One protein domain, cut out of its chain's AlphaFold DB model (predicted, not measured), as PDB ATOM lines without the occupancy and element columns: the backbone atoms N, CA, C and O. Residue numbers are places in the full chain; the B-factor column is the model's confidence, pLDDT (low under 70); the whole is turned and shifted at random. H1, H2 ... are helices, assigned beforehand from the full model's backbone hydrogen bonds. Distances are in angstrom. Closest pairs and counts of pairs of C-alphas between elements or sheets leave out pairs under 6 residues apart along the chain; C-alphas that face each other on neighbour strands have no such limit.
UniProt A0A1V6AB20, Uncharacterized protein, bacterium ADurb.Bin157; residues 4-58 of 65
ATOM      1  N   ASP A   4     116.936 121.319  91.261       69.31
ATOM      2  CA  ASP A   4     118.119 121.377  90.386       69.31
ATOM      3  C   ASP A   4     118.262 122.723  89.668       69.31
ATOM      4  O   ASP A   4     119.369 123.247  89.536       69.31
ATOM      5  N   ASP A   5     117.141 123.333  89.264       74.44
ATOM      6  CA  ASP A   5     117.151 124.681  88.681       74.44
ATOM      7  C   ASP A   5     117.644 125.706  89.709       74.44
ATOM      8  O   ASP A   5     118.353 126.652  89.360       74.44
ATOM      9  N   ILE A   6     117.298 125.516  90.985       71.56
ATOM     10  CA  ILE A   6     117.757 126.362  92.088       71.56
ATOM     11  C   ILE A   6     119.255 126.167  92.312       71.56
ATOM     12  O   ILE A   6     119.981 127.156  92.321       71.56
ATOM     13  N   VAL A   7     119.733 124.924  92.416       73.00
ATOM     14  CA  VAL A   7     121.165 124.595  92.552       73.00
ATOM     15  C   VAL A   7     121.976 125.202  91.403       73.00
ATOM     16  O   VAL A   7     123.016 125.826  91.633       73.00
ATOM     17  N   GLY A   8     121.485 125.068  90.167       73.50
ATOM     18  CA  GLY A   8     122.110 125.622  88.967       73.50
ATOM     19  C   GLY A   8     122.098 127.152  88.911       73.50
ATOM     20  O   GLY A   8     123.011 127.744  88.336       73.50
ATOM     21  N   SER A   9     121.113 127.791  89.545       78.00
ATOM     22  CA  SER A   9     120.971 129.254  89.596       78.00
ATOM     23  C   SER A   9     121.742 129.913  90.745       78.00
ATOM     24  O   SER A   9     121.847 131.139  90.778       78.00
ATOM     25  N   ILE A  10     122.283 129.140  91.698       77.06
ATOM     26  CA  ILE A  10     123.110 129.686  92.781       77.06
ATOM     27  C   ILE A  10     124.494 130.051  92.232       77.06
ATOM     28  O   ILE A  10     125.356 129.195  91.992       77.06
ATOM     29  N   ASP A  11     124.722 131.357  92.093       79.50
ATOM     30  CA  ASP A  11     126.038 131.921  91.815       79.50
ATOM     31  C   ASP A  11     126.891 131.936  93.092       79.50
ATOM     32  O   ASP A  11     126.885 132.882  93.884       79.50
ATOM     33  N   VAL A  12     127.615 130.836  93.305       74.31
ATOM     34  CA  VAL A  12     128.534 130.701  94.441       74.31
ATOM     35  C   VAL A  12     129.680 131.698  94.353       74.31
ATOM     36  O   VAL A  12     130.116 132.159  95.396       74.31
ATOM     37  N   GLN A  13     130.147 132.076  93.161       72.31
ATOM     38  CA  GLN A  13     131.262 133.020  93.070       72.31
ATOM     39  C   GLN A  13     130.836 134.413  93.525       72.31
ATOM     40  O   GLN A  13     131.484 134.996  94.387       72.31
ATOM     41  N   ALA A  14     129.659 134.877  93.098       78.88
ATOM     42  CA  ALA A  14     129.090 136.114  93.629       78.88
ATOM     43  C   ALA A  14     128.830 136.048  95.149       78.88
ATOM     44  O   ALA A  14     128.917 137.064  95.842       78.88
ATOM     45  N   LEU A  15     128.501 134.869  95.691       77.00
ATOM     46  CA  LEU A  15     128.366 134.668  97.136       77.00
ATOM     47  C   LEU A  15     129.723 134.773  97.851       77.00
ATOM     48  O   LEU A  15     129.813 135.454  98.871       77.00
ATOM     49  N   LEU A  16     130.768 134.141  97.312       73.75
ATOM     50  CA  LEU A  16     132.127 134.170  97.857       73.75
ATOM     51  C   LEU A  16     132.728 135.577  97.813       73.75
ATOM     52  O   LEU A  16     133.226 136.043  98.835       73.75
ATOM     53  N   ASP A  17     132.592 136.295  96.700       77.31
ATOM     54  CA  ASP A  17     133.063 137.680  96.558       77.31
ATOM     55  C   ASP A  17     132.392 138.618  97.574       77.31
ATOM     56  O   ASP A  17     133.007 139.519  98.141       77.31
ATOM     57  N   ARG A  18     131.110 138.387  97.882       75.94
ATOM     58  CA  ARG A  18     130.420 139.140  98.940       75.94
ATOM     59  C   ARG A  18     130.875 138.745 100.340       75.94
ATOM     60  O   ARG A  18     130.830 139.586 101.237       75.94
ATOM     61  N   LEU A  19     131.290 137.496 100.541       72.56
ATOM     62  CA  LEU A  19     131.875 137.046 101.802       72.56
ATOM     63  C   LEU A  19     133.276 137.628 102.008       72.56
ATOM     64  O   LEU A  19     133.605 137.914 103.151       72.56
ATOM     65  N   GLU A  20     134.050 137.914 100.955       71.81
ATOM     66  CA  GLU A  20     135.326 138.651 101.061       71.81
ATOM     67  C   GLU A  20     135.168 139.957 101.854       71.81
ATOM     68  O   GLU A  20     135.994 140.298 102.696       71.81
ATOM     69  N   CYS A  21     134.059 140.669 101.632       72.12
ATOM     70  CA  CYS A  21     133.778 141.947 102.285       72.12
ATOM     71  C   CYS A  21     133.316 141.815 103.750       72.12
ATOM     72  O   CYS A  21     133.310 142.809 104.477       72.12
ATOM     73  N   CYS A  22     132.879 140.625 104.173       73.38
ATOM     74  CA  CYS A  22     132.180 140.406 105.445       73.38
ATOM     75  C   CYS A  22     132.855 139.372 106.362       73.38
ATOM     76  O   CYS A  22     132.503 139.288 107.539       73.38
ATOM     77  N   CYS A  23     133.782 138.570 105.841       69.44
ATOM     78  CA  CYS A  23     134.467 137.500 106.557       69.44
ATOM     79  C   CYS A  23     135.939 137.831 106.798       69.44
ATOM     80  O   CYS A  23     136.529 138.698 106.157       69.44
ATOM     81  N   ASP A  24     136.539 137.098 107.734       80.19
ATOM     82  CA  ASP A  24     137.983 137.122 107.911       80.19
ATOM     83  C   ASP A  24     138.682 136.687 106.601       80.19
ATOM     84  O   ASP A  24     138.273 135.684 105.999       80.19
ATOM     85  N   PRO A  25     139.735 137.392 106.151       78.44
ATOM     86  CA  PRO A  25     140.449 137.062 104.920       78.44
ATOM     87  C   PRO A  25     140.970 135.617 104.850       78.44
ATOM     88  O   PRO A  25     141.064 135.058 103.757       78.44
ATOM     89  N   GLN A  26     141.289 134.976 105.985       77.56
ATOM     90  CA  GLN A  26     141.693 133.564 106.002       77.56
ATOM     91  C   GLN A  26     140.529 132.622 105.692       77.56
ATOM     92  O   GLN A  26     140.728 131.607 105.023       77.56
ATOM     93  N   GLU A  27     139.324 132.940 106.158       76.69
ATOM     94  CA  GLU A  27     138.126 132.147 105.874       76.69
ATOM     95  C   GLU A  27     137.712 132.297 104.405       76.69
ATOM     96  O   GLU A  27     137.418 131.300 103.745       76.69
ATOM     97  N   TYR A  28     137.817 133.506 103.845       75.69
ATOM     98  CA  TYR A  28     137.652 133.731 102.405       75.69
ATOM     99  C   TYR A  28     138.674 132.938 101.573       75.69
ATOM    100  O   TYR A  28     138.308 132.252 100.618       75.69
ATOM    101  N   TYR A  29     139.952 132.944 101.971       80.38
ATOM    102  CA  TYR A  29     140.993 132.189 101.269       80.38
ATOM    103  C   TYR A  29     140.713 130.681 101.260       80.38
ATOM    104  O   TYR A  29     140.887 130.033 100.228       80.38
ATOM    105  N   LYS A  30     140.251 130.112 102.382       80.81
ATOM    106  CA  LYS A  30     139.856 128.695 102.452       80.81
ATOM    107  C   LYS A  30     138.715 128.388 101.488       80.81
ATOM    108  O   LYS A  30     138.799 127.397 100.769       80.81
ATOM    109  N   LEU A  31     137.691 129.240 101.452       77.12
ATOM    110  CA  LEU A  31     136.538 129.074 100.568       77.12
ATOM    111  C   LEU A  31     136.929 129.136  99.084       77.12
ATOM    112  O   LEU A  31     136.486 128.301  98.299       77.12
ATOM    113  N   ASN A  32     137.834 130.043  98.710       78.25
ATOM    114  CA  ASN A  32     138.361 130.140  97.342       78.25
ATOM    115  C   ASN A  32     139.195 128.928  96.896       78.25
ATOM    116  O   ASN A  32     139.444 128.763  95.704       78.25
ATOM    117  N   HIS A  33     139.626 128.075  97.828       86.19
ATOM    118  CA  HIS A  33     140.373 126.847  97.540       86.19
ATOM    119  C   HIS A  33     139.506 125.587  97.621       86.19
ATOM    120  O   HIS A  33     140.034 124.472  97.612       86.19
ATOM    121  N   PHE A  34     138.182 125.733  97.701       85.75
ATOM    122  CA  PHE A  34     137.289 124.585  97.639       85.75
ATOM    123  C   PHE A  34     137.415 123.886  96.285       85.75
ATOM    124  O   PHE A  34     137.423 124.502  95.220       85.75
ATOM    125  N   SER A  35     137.492 122.559  96.330       88.00
ATOM    126  CA  SER A  35     137.377 121.731  95.134       88.00
ATOM    127  C   SER A  35     135.982 121.858  94.519       88.00
ATOM    128  O   SER A  35     135.008 122.169  95.205       88.00
ATOM    129  N   THR A  36     135.849 121.522  93.234       85.50
ATOM    130  CA  THR A  36     134.546 121.482  92.550       85.50
ATOM    131  C   THR A  36     133.514 120.637  93.305       85.50
ATOM    132  O   THR A  36     132.345 121.005  93.359       85.50
ATOM    133  N   ALA A  37     133.938 119.532  93.928       86.69
ATOM    134  CA  ALA A  37     133.059 118.681  94.728       86.69
ATOM    135  C   ALA A  37     132.524 119.408  95.973       86.69
ATOM    136  O   ALA A  37     131.325 119.379  96.220       86.69
ATOM    137  N   GLN A  38     133.391 120.117  96.701       87.44
ATOM    138  CA  GLN A  38     133.003 120.908  97.876       87.44
ATOM    139  C   GLN A  38     132.114 122.098  97.502       87.44
ATOM    140  O   GLN A  38     131.179 122.426  98.225       87.44
ATOM    141  N   ILE A  39     132.368 122.730  96.352       85.12
ATOM    142  CA  ILE A  39     131.500 123.789  95.822       85.12
ATOM    143  C   ILE A  39     130.112 123.227  95.501       85.12
ATOM    144  O   ILE A  39     129.111 123.849  95.842       85.12
ATOM    145  N   ASN A  40     130.033 122.056  94.867       84.31
ATOM    146  CA  ASN A  40     128.751 121.424  94.554       84.31
ATOM    147  C   ASN A  40     127.996 121.010  95.823       84.31
ATOM    148  O   ASN A  40     126.804 121.276  95.919       84.31
ATOM    149  N   GLU A  41     128.686 120.447  96.814       87.81
ATOM    150  CA  GLU A  41     128.102 120.135  98.124       87.81
ATOM    151  C   GLU A  41     127.542 121.396  98.798       87.81
ATOM    152  O   GLU A  41     126.397 121.407  99.252       87.81
ATOM    153  N   LEU A  42     128.300 122.497  98.784       85.06
ATOM    154  CA  LEU A  42     127.846 123.784  99.306       85.06
ATOM    155  C   LEU A  42     126.593 124.293  98.574       85.06
ATOM    156  O   LEU A  42     125.660 124.761  99.225       85.06
ATOM    157  N   LYS A  43     126.542 124.184  97.238       84.25
ATOM    158  CA  LYS A  43     125.355 124.565  96.452       84.25
ATOM    159  C   LYS A  43     124.126 123.767  96.862       84.25
ATOM    160  O   LYS A  43     123.072 124.369  97.050       84.25
ATOM    161  N   THR A  44     124.267 122.454  97.029       84.38
ATOM    162  CA  THR A  44     123.175 121.581  97.473       84.38
ATOM    163  C   THR A  44     122.677 121.993  98.856       84.38
ATOM    164  O   THR A  44     121.489 122.245  99.018       84.38
ATOM    165  N   ILE A  45     123.574 122.200  99.827       87.19
ATOM    166  CA  ILE A  45     123.197 122.618 101.190       87.19
ATOM    167  C   ILE A  45     122.446 123.961 101.185       87.19
ATOM    168  O   ILE A  45     121.461 124.138 101.913       87.19
ATOM    169  N   ILE A  46     122.902 124.926 100.377       85.81
ATOM    170  CA  ILE A  46     122.244 126.232 100.241       85.81
ATOM    171  C   ILE A  46     120.865 126.070  99.593       85.81
ATOM    172  O   ILE A  46     119.901 126.669 100.075       85.81
ATOM    173  N   ALA A  47     120.759 125.271  98.530       83.38
ATOM    174  CA  ALA A  47     119.496 125.005  97.854       83.38
ATOM    175  C   ALA A  47     118.490 124.338  98.798       83.38
ATOM    176  O   ALA A  47     117.379 124.841  98.927       83.38
ATOM    177  N   ASP A  48     118.895 123.305  99.537       84.94
ATOM    178  CA  ASP A  48     118.049 122.612 100.515       84.94
ATOM    179  C   ASP A  48     117.564 123.566 101.610       84.94
ATOM    180  O   ASP A  48     116.379 123.604 101.949       84.94
ATOM    181  N   SER A  49     118.468 124.406 102.127       86.56
ATOM    182  CA  SER A  49     118.128 125.422 103.129       86.56
ATOM    183  C   SER A  49     117.125 126.443 102.588       86.56
ATOM    184  O   SER A  49     116.187 126.836 103.291       86.56
ATOM    185  N   LEU A  50     117.295 126.870 101.334       84.75
ATOM    186  CA  LEU A  50     116.382 127.785 100.658       84.75
ATOM    187  C   LEU A  50     115.019 127.129 100.408       84.75
ATOM    188  O   LEU A  50     113.995 127.743 100.702       84.75
ATOM    189  N   ILE A  51     114.996 125.886  99.929       85.06
ATOM    190  CA  ILE A  51     113.779 125.101  99.699       85.06
ATOM    191  C   ILE A  51     112.998 124.954 101.004       85.06
ATOM    192  O   ILE A  51     111.815 125.294 101.054       85.06
ATOM    193  N   ALA A  52     113.661 124.543 102.086       85.00
ATOM    194  CA  ALA A  52     113.047 124.422 103.404       85.00
ATOM    195  C   ALA A  52     112.484 125.766 103.897       85.00
ATOM    196  O   ALA A  52     111.374 125.833 104.436       85.00
ATOM    197  N   LYS A  53     113.216 126.869 103.676       85.75
ATOM    198  CA  LYS A  53     112.749 128.207 104.045       85.75
ATOM    199  C   LYS A  53     111.522 128.623 103.234       85.75
ATOM    200  O   LYS A  53     110.571 129.134 103.823       85.75
ATOM    201  N   LEU A  54     111.510 128.382 101.928       85.44
ATOM    202  CA  LEU A  54     110.375 128.683 101.055       85.44
ATOM    203  C   LEU A  54     109.150 127.835 101.422       85.44
ATOM    204  O   LEU A  54     108.054 128.382 101.557       85.44
ATOM    205  N   ALA A  55     109.342 126.551 101.729       85.25
ATOM    206  CA  ALA A  55     108.288 125.675 102.235       85.25
ATOM    207  C   ALA A  55     107.685 126.201 103.548       85.25
ATOM    208  O   ALA A  55     106.463 126.213 103.699       85.25
ATOM    209  N   SER A  56     108.513 126.721 104.464       89.00
ATOM    210  CA  SER A  56     108.036 127.360 105.706       89.00
ATOM    211  C   SER A  56     107.206 128.630 105.464       89.00
ATOM    212  O   SER A  56     106.401 129.011 106.310       89.00
ATOM    213  N   MET A  57     107.368 129.266 104.299       89.94
ATOM    214  CA  MET A  57     106.568 130.409 103.846       89.94
ATOM    215  C   MET A  57     105.347 129.988 103.009       89.94
ATOM    216  O   MET A  57     104.635 130.844 102.491       89.94
ATOM    217  N   GLY A  58     105.092 128.682 102.861       86.88
ATOM    218  CA  GLY A  58     103.978 128.138 102.081       86.88
ATOM    219  C   GLY A  58     104.248 128.002 100.579       86.88
ATOM    220  O   GLY A  58     103.335 127.650  99.834       86.88
TER     221      GLY A  58
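What this domain is: This is residues 4 to 58 of the 65 residues of an uncharacterized protein of bacterium ADurb.Bin157 (UniProt A0A1V6AB20). One long helix, H4, is crossed near its middle by the short helix H1, and toward the end where H4 begins the short helices H2 and H3 make a small helical hairpin, with H2 about perpendicular to H4 and H3 apart from it. The last residues, 52 to 58, stick out past H1 as a free tail, and residues 21 to 26, at the turn of the hairpin, stand free as well. The printed part has 55 residues with four named helices, in the order H1, H2, H3, H4, and no named strand; the class is all helix. It is only just loose, close to compact, with a radius of gyration of the C-alphas of 12.5 A, and its elongated outline spans 38 by 23 by 13 A.

How they stand to each other: H1, residues 4 to 9, touches H4, residues 36 to 56, and H4 does so with residues 43 to 47 alone. The closest C-alphas of the two, those of Val 7 and Ala 47, are 5.6 A apart, and their lines are about perpendicular at 73 degrees. H2, residues 12 to 20, is apart from H1. H2 is close to H4 but not clearly touching it: the closest C-alphas, those of Val 12 and Lys 43, are 7.2 A apart, and the lines are about perpendicular at 89 degrees. H2 and H3, residues 25 to 32, touch as a helical hairpin, with the closest C-alphas, those of Glu 20 and Tyr 28, 5.6 A apart. They run opposite ways at a shallow tilt of 9 degrees. H3 is apart from H1 and from H4. In H1, H2, H3 and H4 every O i to N i+4 pair is within hydrogen-bond range.

Where its parts are: H1 begins at C-alpha 4, at (118.119, 121.377, 90.386), and runs to Ser 9. H2 runs from Val 12 to Glu 20, 12.4 A from first to last C-alpha. H3 runs from Pro 25 to Asn 32, 10.5 A. H4 begins at C-alpha 36, at (134.546, 121.482, 92.550), and ends at C-alpha 56, at (108.036, 127.360, 105.706), 30.2 A away.

The domain as a whole: The C-alphas of Gln 26 and Gly 58, the two farthest apart, are 38.3 A from each other. Without the stretches that stand free, the body has 42 residues and spans 28 by 20 by 15 A. The printed part has no cut, and its three links, H1 to H2, H2 to H3 and H3 to H4, are tight. The mean pLDDT of the printed part is 80.5; residues 4 and 23 are under 70.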